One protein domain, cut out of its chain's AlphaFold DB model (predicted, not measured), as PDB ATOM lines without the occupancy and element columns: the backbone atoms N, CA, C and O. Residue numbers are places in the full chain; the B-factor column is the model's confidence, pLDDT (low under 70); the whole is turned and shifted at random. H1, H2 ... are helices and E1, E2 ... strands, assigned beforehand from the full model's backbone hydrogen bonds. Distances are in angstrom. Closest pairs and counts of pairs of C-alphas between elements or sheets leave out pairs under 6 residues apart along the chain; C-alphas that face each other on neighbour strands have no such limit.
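What this domain is: This is residues 5 to 81 of the 455 residues of the protein "Formylglycine-generating enzyme, required for sulfatase activity" of Verrucomicrobia bacterium (UniProt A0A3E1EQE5). A hairpin of two strands, E3 and E4, has the helix H1 packed alongside it, mainly beside E3, while a second, smaller hairpin, E1 and E2, reaches away from one end of this body. The long link between E3 and E4, residues 55 to 73, makes a wide loop at the same end as the small hairpin. The printed part has 77 residues with one named helix and four named strands, in the order E1, E2, H1, E3, E4; the strands form two separate antiparallel sheets of two, E1 - E2 and E3 - E4, and the class is mixed, helices and strands. The whole is loose, with a radius of gyration of the C-alphas of 14.7 A, and its outline is flat, 43 by 31 by 17 A.

How they stand to each other: E1, residues 5 to 9, and E2, residues 15 to 20, form an antiparallel hairpin with 150 degrees between their directions. N 6 and O 18 are within hydrogen-bond range at 2.8 A, as are N 16 and O 8 at 2.9 A. After a tight link comes H1, residues 23 to 39, in which every O i to N i+4 pair is within hydrogen-bond range. E3, residues 47 to 54, and E4, residues 74 to 81, form the second antiparallel hairpin, at 151 degrees. Across it N 50 and O 78 are 2.9 A apart, and N 54 and O 74 are 2.8 A apart. H1 and E3 have 14 pairs of C-alphas within 8 A, the closest being Cys 30 and Tyr 49 at 5.1 A. H1 and E4 have 2 such pairs, the closest being Cys 30 and Cys 77 at 6.9 A. The closest C-alphas of E2 and E4 are those of Ser 20 and Cys 74, 4.7 A apart. E1 is apart from H1, E3 and E4, and E2 is apart from E3.

Where its parts are: E1 begins at C-alpha 5, (328.063, 194.261, 154.114), and is 13.0 A long; E2 is 15.7 A long. H1 runs 24.6 A from C-alpha 23 at (314.767, 202.176, 153.447) to C-alpha 39. E3 is 21.2 A long. E4, 22.0 A long, ends at C-alpha 81, (313.694, 216.352, 168.059).

The domain as a whole: The two C-alphas farthest apart are those of Asp 45 and Pro 62, at 43.2 A. The printed part has no cut. The link from E3 to E4 is long, 19 residues. The mean pLDDT of the printed part is 79.4; residues 6 to 7, 9 to 10, 13 and 57 to 70 of the model are under 70.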
ATOM      1  N   VAL A   5     326.954 193.557 153.462       70.38
ATOM      2  CA  VAL A   5     328.063 194.261 154.114       70.38
ATOM      3  C   VAL A   5     328.870 195.001 153.050       70.38
ATOM      4  O   VAL A   5     329.268 194.416 152.045       70.38
ATOM      5  N   ILE A   6     329.095 196.290 153.273       69.94
ATOM      6  CA  ILE A   6     329.940 197.154 152.450       69.94
ATOM      7  C   ILE A   6     331.090 197.623 153.325       69.94
ATOM      8  O   ILE A   6     330.862 198.215 154.376       69.94
ATOM      9  N   ASP A   7     332.317 197.384 152.892       69.06
ATOM     10  CA  ASP A   7     333.512 197.925 153.517       69.06
ATOM     11  C   ASP A   7     334.030 199.142 152.736       69.06
ATOM     12  O   ASP A   7     334.169 199.115 151.514       69.06
ATOM     13  N   GLU A   8     334.313 200.233 153.445       70.50
ATOM     14  CA  GLU A   8     334.947 201.429 152.892       70.50
ATOM     15  C   GLU A   8     336.274 201.668 153.623       70.50
ATOM     16  O   GLU A   8     336.303 201.927 154.827       70.50
ATOM     17  N   ASN A   9     337.388 201.541 152.900       69.06
ATOM     18  CA  ASN A   9     338.735 201.663 153.455       69.06
ATOM     19  C   ASN A   9     339.264 203.104 153.325       69.06
ATOM     20  O   ASN A   9     339.404 203.623 152.208       69.06
ATOM     21  N   PHE A  10     339.598 203.712 154.468       67.62
ATOM     22  CA  PHE A  10     340.111 205.081 154.600       67.62
ATOM     23  C   PHE A  10     341.635 205.150 154.831       67.62
ATOM     24  O   PHE A  10     342.143 206.154 155.326       67.62
ATOM     25  N   GLY A  11     342.388 204.110 154.458       70.38
ATOM     26  CA  GLY A  11     343.841 204.058 154.641       70.38
ATOM     27  C   GLY A  11     344.214 203.931 156.119       70.38
ATOM     28  O   GLY A  11     343.685 203.066 156.816       70.38
ATOM     29  N   ASP A  12     345.086 204.813 156.612       72.88
ATOM     30  CA  ASP A  12     345.602 204.788 157.992       72.88
ATOM     31  C   ASP A  12     344.519 205.003 159.069       72.88
ATOM     32  O   ASP A  12     344.750 204.742 160.247       72.88
ATOM     33  N   GLN A  13     343.323 205.463 158.679       68.12
ATOM     34  CA  GLN A  13     342.172 205.641 159.575       68.12
ATOM     35  C   GLN A  13     341.305 204.378 159.732       68.12
ATOM     36  O   GLN A  13     340.345 204.387 160.502       68.12
ATOM     37  N   GLY A  14     341.648 203.288 159.038       73.94
ATOM     38  CA  GLY A  14     340.961 202.002 159.124       73.94
ATOM     39  C   GLY A  14     339.799 201.830 158.138       73.94
ATOM     40  O   GLY A  14     339.566 202.645 157.242       73.94
ATOM     41  N   THR A  15     339.080 200.717 158.295       73.62
ATOM     42  CA  THR A  15     337.955 200.316 157.439       73.62
ATOM     43  C   THR A  15     336.638 200.512 158.177       73.62
ATOM     44  O   THR A  15     336.468 200.010 159.288       73.62
ATOM     45  N   ILE A  16     335.686 201.201 157.548       74.12
ATOM     46  CA  ILE A  16     334.314 201.305 158.048       74.12
ATOM     47  C   ILE A  16     333.484 200.197 157.405       74.12
ATOM     48  O   ILE A  16     333.413 200.105 156.181       74.12
ATOM     49  N   TYR A  17     332.834 199.382 158.232       75.19
ATOM     50  CA  TYR A  17     331.858 198.393 157.786       75.19
ATOM     51  C   TYR A  17     330.451 198.979 157.888       75.19
ATOM     52  O   TYR A  17     330.036 199.467 158.937       75.19
ATOM     53  N   MET A  18     329.715 198.921 156.789       76.94
ATOM     54  CA  MET A  18     328.348 199.405 156.652       76.94
ATOM     55  C   MET A  18     327.446 198.265 156.207       76.94
ATOM     56  O   MET A  18     327.895 197.290 155.609       76.94
ATOM     57  N   ILE A  19     326.152 198.400 156.472       77.62
ATOM     58  CA  ILE A  19     325.143 197.465 155.987       77.62
ATOM     59  C   ILE A  19     324.228 198.241 155.046       77.62
ATOM     60  O   ILE A  19     323.708 199.296 155.410       77.62
ATOM     61  N   SER A  20     324.052 197.730 153.831       80.25
ATOM     62  CA  SER A  20     323.026 198.220 152.914       80.25
ATOM     63  C   SER A  20     321.716 197.490 153.185       80.25
ATOM     64  O   SER A  20     321.684 196.257 153.170       80.25
ATOM     65  N   VAL A  21     320.648 198.240 153.443       84.69
ATOM     66  CA  VAL A  21     319.311 197.707 153.752       84.69
ATOM     67  C   VAL A  21     318.229 198.460 152.974       84.69
ATOM     68  O   VAL A  21     318.464 199.598 152.565       84.69
ATOM     69  N   PRO A  22     317.035 197.881 152.777       87.44
ATOM     70  CA  PRO A  22     315.885 198.638 152.285       87.44
ATOM     71  C   PRO A  22     315.562 199.847 153.192       87.44
ATOM     72  O   PRO A  22     315.721 199.740 154.414       87.44
ATOM     73  N   PRO A  23     315.101 200.992 152.649       86.50
ATOM     74  CA  PRO A  23     314.767 202.176 153.447       86.50
ATOM     75  C   PRO A  23     313.772 201.910 154.587       86.50
ATOM     76  O   PRO A  23     313.941 202.443 155.686       86.50
ATOM     77  N   GLU A  24     312.772 201.048 154.373       86.25
ATOM     78  CA  GLU A  24     311.814 200.672 155.415       86.25
ATOM     79  C   GLU A  24     312.458 199.910 156.583       86.25
ATOM     80  O   GLU A  24     312.058 200.079 157.736       86.25
ATOM     81  N   GLU A  25     313.498 199.116 156.321       88.88
ATOM     82  CA  GLU A  25     314.238 198.393 157.358       88.88
ATOM     83  C   GLU A  25     315.159 199.331 158.147       88.88
ATOM     84  O   GLU A  25     315.276 199.196 159.368       88.88
ATOM     85  N   ALA A  26     315.757 200.330 157.486       89.44
ATOM     86  CA  ALA A  26     316.517 201.384 158.160       89.44
ATOM     87  C   ALA A  26     315.629 202.193 159.126       89.44
ATOM     88  O   ALA A  26     316.023 202.457 160.266       89.44
ATOM     89  N   LEU A  27     314.405 202.529 158.700       88.75
ATOM     90  CA  LEU A  27     313.403 203.182 159.547       88.75
ATOM     91  C   LEU A  27     313.010 202.302 160.739       88.75
ATOM     92  O   LEU A  27     313.128 202.750 161.879       88.75
ATOM     93  N   ARG A  28     312.659 201.030 160.503       90.19
ATOM     94  CA  ARG A  28     312.322 200.065 161.570       90.19
ATOM     95  C   ARG A  28     313.448 199.872 162.582       90.19
ATOM     96  O   ARG A  28     313.190 199.638 163.763       90.19
ATOM     97  N   TYR A  29     314.704 199.908 162.139       92.44
ATOM     98  CA  TYR A  29     315.845 199.872 163.049       92.44
ATOM     99  C   TYR A  29     315.883 201.117 163.939       92.44
ATOM    100  O   TYR A  29     315.952 200.984 165.159       92.44
ATOM    101  N   CYS A  30     315.768 202.306 163.344       92.44
ATOM    102  CA  CYS A  30     315.752 203.564 164.087       92.44
ATOM    103  C   CYS A  30     314.555 203.664 165.049       92.44
ATOM    104  O   CYS A  30     314.700 204.204 166.145       92.44
ATOM    105  N   ASP A  31     313.389 203.125 164.678       89.69
ATOM    106  CA  ASP A  31     312.210 203.014 165.549       89.69
ATOM    107  C   ASP A  31     312.504 202.172 166.792       89.69
ATOM    108  O   ASP A  31     312.330 202.647 167.914       89.69
ATOM    109  N   ARG A  32     313.029 200.957 166.603       93.50
ATOM    110  CA  ARG A  32     313.371 200.069 167.723       93.50
ATOM    111  C   ARG A  32     314.464 200.646 168.612       93.50
ATOM    112  O   ARG A  32     314.384 200.510 169.829       93.50
ATOM    113  N   LEU A  33     315.466 201.297 168.021       94.25
ATOM    114  CA  LEU A  33     316.518 201.967 168.785       94.25
ATOM    115  C   LEU A  33     315.941 203.115 169.624       94.25
ATOM    116  O   LEU A  33     316.253 203.226 170.804       94.25
ATOM    117  N   THR A  34     315.044 203.918 169.039       92.00
ATOM    118  CA  THR A  34     314.352 205.013 169.741       92.00
ATOM    119  C   THR A  34     313.578 204.491 170.949       92.00
ATOM    120  O   THR A  34     313.702 205.034 172.042       92.00
ATOM    121  N   GLU A  35     312.784 203.436 170.767       91.56
ATOM    122  CA  GLU A  35     311.997 202.837 171.847       91.56
ATOM    123  C   GLU A  35     312.892 202.249 172.946       91.56
ATOM    124  O   GLU A  35     312.712 202.555 174.126       91.56
ATOM    125  N   SER A  36     313.907 201.471 172.558       94.31
ATOM    126  CA  SER A  36     314.854 200.846 173.484       94.31
ATOM    127  C   SER A  36     315.607 201.872 174.334       94.31
ATOM    128  O   SER A  36     315.779 201.672 175.539       94.31
ATOM    129  N   GLU A  37     316.081 202.961 173.729       95.25
ATOM    130  CA  GLU A  37     316.852 203.972 174.450       95.25
ATOM    131  C   GLU A  37     315.986 204.885 175.314       95.25
ATOM    132  O   GLU A  37     316.440 205.285 176.386       95.25
ATOM    133  N   ARG A  38     314.734 205.157 174.923       91.00
ATOM    134  CA  ARG A  38     313.771 205.846 175.798       91.00
ATOM    135  C   ARG A  38     313.470 205.027 177.046       91.00
ATOM    136  O   ARG A  38     313.571 205.541 178.154       91.00
ATOM    137  N   LEU A  39     313.187 203.733 176.878       91.88
ATOM    138  CA  LEU A  39     312.947 202.817 178.001       91.88
ATOM    139  C   LEU A  39     314.151 202.718 178.946       91.88
ATOM    140  O   LEU A  39     313.983 202.535 180.148       91.88
ATOM    141  N   SER A  40     315.358 202.858 178.402       94.31
ATOM    142  CA  SER A  40     316.609 202.806 179.160       94.31
ATOM    143  C   SER A  40     317.050 204.171 179.715       94.31
ATOM    144  O   SER A  40     318.059 204.241 180.411       94.31
ATOM    145  N   GLY A  41     316.324 205.254 179.412       91.62
ATOM    146  CA  GLY A  41     316.638 206.615 179.861       91.62
ATOM    147  C   GLY A  41     317.795 207.303 179.124       91.62
ATOM    148  O   GLY A  41     318.227 208.372 179.553       91.62
ATOM    149  N   PHE A  42     318.303 206.726 178.031       93.75
ATOM    150  CA  PHE A  42     319.391 207.309 177.231       93.75
ATOM    151  C   PHE A  42     318.900 208.336 176.208       93.75
ATOM    152  O   PHE A  42     319.655 209.234 175.835       93.75
ATOM    153  N   LEU A  43     317.638 208.236 175.785       92.94
ATOM    154  CA  LEU A  43     317.029 209.150 174.825       92.94
ATOM    155  C   LEU A  43     315.799 209.831 175.449       92.94
ATOM    156  O   LEU A  43     314.898 209.125 175.900       92.94
ATOM    157  N   PRO A  44     315.715 211.174 175.471       91.81
ATOM    158  CA  PRO A  44     314.528 211.859 175.979       91.81
ATOM    159  C   PRO A  44     313.279 211.595 175.119       91.81
ATOM    160  O   PRO A  44     313.371 211.345 173.913       91.81
ATOM    161  N   ASP A  45     312.095 211.723 175.720       87.38
ATOM    162  CA  ASP A  45     310.806 211.446 175.061       87.38
ATOM    163  C   ASP A  45     310.535 212.324 173.829       87.38
ATOM    164  O   ASP A  45     309.818 211.914 172.912       87.38
ATOM    165  N   ASP A  46     311.122 213.523 173.774       90.12
ATOM    166  CA  ASP A  46     310.982 214.450 172.654       90.12
ATOM    167  C   ASP A  46     312.029 214.247 171.549       90.12
ATOM    168  O   ASP A  46     312.042 215.024 170.596       90.12
ATOM    169  N   TRP A  47     312.853 213.197 171.609       93.19
ATOM    170  CA  TRP A  47     313.857 212.852 170.593       93.19
ATOM    171  C   TRP A  47     313.597 211.493 169.953       93.19
ATOM    172  O   TRP A  47     313.069 210.582 170.587       93.19
ATOM    173  N   CYS A  48     313.980 211.337 168.688       91.81
ATOM    174  CA  CYS A  48     313.949 210.062 167.978       91.81
ATOM    175  C   CYS A  48     315.149 209.908 167.044       91.81
ATOM    176  O   CYS A  48     315.705 210.899 166.571       91.81
ATOM    177  N   TYR A  49     315.503 208.664 166.727       93.25
ATOM    178  CA  TYR A  49     316.491 208.359 165.697       93.25
ATOM    179  C   TYR A  49     315.871 208.296 164.308       93.25
ATOM    180  O   TYR A  49     314.721 207.867 164.147       93.25
ATOM    181  N   ARG A  50     316.669 208.659 163.302       89.81
ATOM    182  CA  ARG A  50     316.343 208.571 161.881       89.81
ATOM    183  C   ARG A  50     317.497 208.078 161.024       89.81
ATOM    184  O   ARG A  50     318.645 208.389 161.338       89.81
ATOM    185  N   PRO A  51     317.185 207.398 159.908       90.75
ATOM    186  CA  PRO A  51     318.183 207.088 158.909       90.75
ATOM    187  C   PRO A  51     318.479 208.329 158.065       90.75
ATOM    188  O   PRO A  51     317.624 208.814 157.328       90.75
ATOM    189  N   GLU A  52     319.706 208.827 158.154       89.12
ATOM    190  CA  GLU A  52     320.274 209.762 157.187       89.12
ATOM    191  C   GLU A  52     321.005 208.949 156.109       89.12
ATOM    192  O   GLU A  52     321.975 208.256 156.445       89.12
ATOM    193  N   PRO A  53     320.557 208.969 154.838       87.50
ATOM    194  CA  PRO A  53     321.221 208.239 153.766       87.50
ATOM    195  C   PRO A  53     322.693 208.635 153.636       87.50
ATOM    196  O   PRO A  53     323.040 209.815 153.612       87.50
ATOM    197  N   TYR A  54     323.557 207.637 153.508       82.62
ATOM    198  CA  TYR A  54     324.986 207.813 153.296       82.62
ATOM    199  C   TYR A  54     325.399 207.135 151.991       82.62
ATOM    200  O   TYR A  54     325.077 205.971 151.756       82.62
ATOM    201  N   THR A  55     326.129 207.862 151.148       75.81
ATOM    202  CA  THR A  55     326.706 207.329 149.911       75.81
ATOM    203  C   THR A  55     328.191 207.027 150.139       75.81
ATOM    204  O   THR A  55     328.958 207.969 150.357       75.81
ATOM    205  N   PRO A  56     328.621 205.750 150.090       71.06
ATOM    206  CA  PRO A  56     330.038 205.387 150.176       71.06
ATOM    207  C   PRO A  56     330.859 206.010 149.037       71.06
ATOM    208  O   PRO A  56     330.379 206.094 147.905       71.06
ATOM    209  N   LYS A  57     332.104 206.436 149.299       68.19
ATOM    210  CA  LYS A  57     332.957 207.121 148.304       68.19
ATOM    211  C   LYS A  57     333.672 206.172 147.334       68.19
ATOM    212  O   LYS A  57     334.201 206.634 146.325       68.19
ATOM    213  N   LYS A  58     333.717 204.867 147.620       59.16
ATOM    214  CA  LYS A  58     334.265 203.824 146.732       59.16
ATOM    215  C   LYS A  58     333.215 202.742 146.490       59.16
ATOM    216  O   LYS A  58     332.472 202.404 147.409       59.16
ATOM    217  N   SER A  59     333.175 202.197 145.268       50.03
ATOM    218  CA  SER A  59     332.365 201.007 144.977       50.03
ATOM    219  C   SER A  59     332.737 199.886 145.949       50.03
ATOM    220  O   SER A  59     333.930 199.713 146.221       50.03
ATOM    221  N   PRO A  60     331.746 199.136 146.464       51.53
ATOM    222  CA  PRO A  60     332.007 197.992 147.320       51.53
ATOM    223  C   PRO A  60     332.956 197.018 146.612       51.53
ATOM    224  O   PRO A  60     332.986 196.950 145.381       51.53
ATOM    225  N   ASN A  61     333.748 196.293 147.400       50.16
ATOM    226  CA  ASN A  61     334.624 195.207 146.960       50.16
ATOM    227  C   ASN A  61     333.983 194.402 145.797       50.16
ATOM    228  O   ASN A  61     332.803 194.070 145.911       50.16
ATOM    229  N   PRO A  62     334.690 194.060 144.696       49.59
ATOM    230  CA  PRO A  62     334.123 193.349 143.534       49.59
ATOM    231  C   PRO A  62     333.441 191.996 143.835       49.59
ATOM    232  O   PRO A  62     332.824 191.415 142.947       49.59
ATOM    233  N   ALA A  63     333.540 191.489 145.068       49.09
ATOM    234  CA  ALA A  63     332.801 190.329 145.567       49.09
ATOM    235  C   ALA A  63     331.371 190.644 146.066       49.09
ATOM    236  O   ALA A  63     330.605 189.720 146.347       49.09
ATOM    237  N   SER A  64     331.000 191.919 146.194       50.62
ATOM    238  CA  SER A  64     329.665 192.348 146.613       50.62
ATOM    239  C   SER A  64     328.736 192.442 145.397       50.62
ATOM    240  O   SER A  64     329.100 193.089 144.415       50.62
ATOM    241  N   PRO A  65     327.538 191.825 145.426       54.53
ATOM    242  CA  PRO A  65     326.594 191.921 144.316       54.53
ATOM    243  C   PRO A  65     326.254 193.388 144.027       54.53
ATOM    244  O   PRO A  65     326.044 194.167 144.959       54.53
ATOM    245  N   GLU A  66     326.198 193.762 142.744       53.62
ATOM    246  CA  GLU A  66     325.811 195.112 142.324       53.62
ATOM    247  C   GLU A  66     324.450 195.476 142.934       53.62
ATOM    248  O   GLU A  66     323.419 194.855 142.655       53.62
ATOM    249  N   LEU A  67     324.446 196.482 143.809       55.59
ATOM    250  CA  LEU A  67     323.226 196.996 144.416       55.59
ATOM    251  C   LEU A  67     322.450 197.769 143.351       55.59
ATOM    252  O   LEU A  67     322.965 198.720 142.763       55.59
ATOM    253  N   LYS A  68     321.194 197.382 143.104       58.81
ATOM    254  CA  LYS A  68     320.307 198.149 142.219       58.81
ATOM    255  C   LYS A  68     320.146 199.562 142.779       58.81
ATOM    256  O   LYS A  68     319.719 199.730 143.922       58.81
ATOM    257  N   ALA A  69     320.461 200.568 141.964       58.66
ATOM    258  CA  ALA A  69     320.322 201.971 142.339       58.66
ATOM    259  C   ALA A  69     318.900 202.255 142.862       58.66
ATOM    260  O   ALA A  69     317.916 201.980 142.179       58.66
ATOM    261  N   GLY A  70     318.804 202.775 144.089       61.41
ATOM    262  CA  GLY A  70     317.538 203.140 144.737       61.41
ATOM    263  C   GLY A  70     316.802 202.017 145.481       61.41
ATOM    264  O   GLY A  70     315.810 202.310 146.139       61.41
ATOM    265  N   ALA A  71     317.264 200.760 145.428       73.94
ATOM    266  CA  ALA A  71     316.606 199.645 146.127       73.94
ATOM    267  C   ALA A  71     317.035 199.495 147.601       73.94
ATOM    268  O   ALA A  71     316.287 198.961 148.416       73.94
ATOM    269  N   THR A  72     318.238 199.951 147.950       79.19
ATOM    270  CA  THR A  72     318.794 199.879 149.307       79.19
ATOM    271  C   THR A  72     319.619 201.124 149.621       79.19
ATOM    272  O   THR A  72     320.089 201.824 148.722       79.19
ATOM    273  N   ILE A  73     319.806 201.402 150.910       83.56
ATOM    274  CA  ILE A  73     320.583 202.528 151.422       83.56
ATOM    275  C   ILE A  73     321.596 202.051 152.462       83.56
ATOM    276  O   ILE A  73     321.322 201.148 153.255       83.56
ATOM    277  N   CYS A  74     322.767 202.684 152.482       85.12
ATOM    278  CA  CYS A  74     323.536 202.816 153.716       85.12
ATOM    279  C   CYS A  74     323.009 204.038 154.461       85.12
ATOM    280  O   CYS A  74     322.568 205.000 153.831       85.12
ATOM    281  N   PHE A  75     323.043 204.018 155.789       87.31
ATOM    282  CA  PHE A  75     322.527 205.129 156.578       87.31
ATOM    283  C   PHE A  75     323.312 205.329 157.870       87.31
ATOM    284  O   PHE A  75     323.931 204.403 158.394       87.31
ATOM    285  N   ARG A  76     323.258 206.556 158.384       88.69
ATOM    286  CA  ARG A  76     323.677 206.914 159.741       88.69
ATOM    287  C   ARG A  76     322.436 207.122 160.594       88.69
ATOM    288  O   ARG A  76     321.427 207.614 160.096       88.69
ATOM    289  N   CYS A  77     322.506 206.754 161.870       89.56
ATOM    290  CA  CYS A  77     321.466 207.127 162.823       89.56
ATOM    291  C   CYS A  77     321.712 208.562 163.274       89.56
ATOM    292  O   CYS A  77     322.737 208.850 163.889       89.56
ATOM    293  N   VAL A  78     320.772 209.448 162.975       90.56
ATOM    294  CA  VAL A  78     320.796 210.834 163.441       90.56
ATOM    295  C   VAL A  78     319.686 211.006 164.464       90.56
ATOM    296  O   VAL A  78     318.551 210.592 164.226       90.56
ATOM    297  N   ALA A  79     320.023 211.579 165.616       91.00
ATOM    298  CA  ALA A  79     319.044 211.962 166.619       91.00
ATOM    299  C   ALA A  79     318.450 213.323 166.244       91.00
ATOM    300  O   ALA A  79     319.176 214.286 166.000       91.00
ATOM    301  N   GLU A  80     317.127 213.415 166.224       91.62
ATOM    302  CA  GLU A  80     316.402 214.658 165.978       91.62
ATOM    303  C   GLU A  80     315.262 214.825 166.980       91.62
ATOM    304  O   GLU A  80     314.712 213.849 167.499       91.62
ATOM    305  N   ARG A  81     314.868 216.077 167.233       93.50
ATOM    306  CA  ARG A  81     313.694 216.352 168.059       93.50
ATOM    307  C   ARG A  81     312.435 216.000 167.285       93.50
ATOM    308  O   ARG A  81     312.233 216.481 166.169       93.50
TER     309      ARG A  81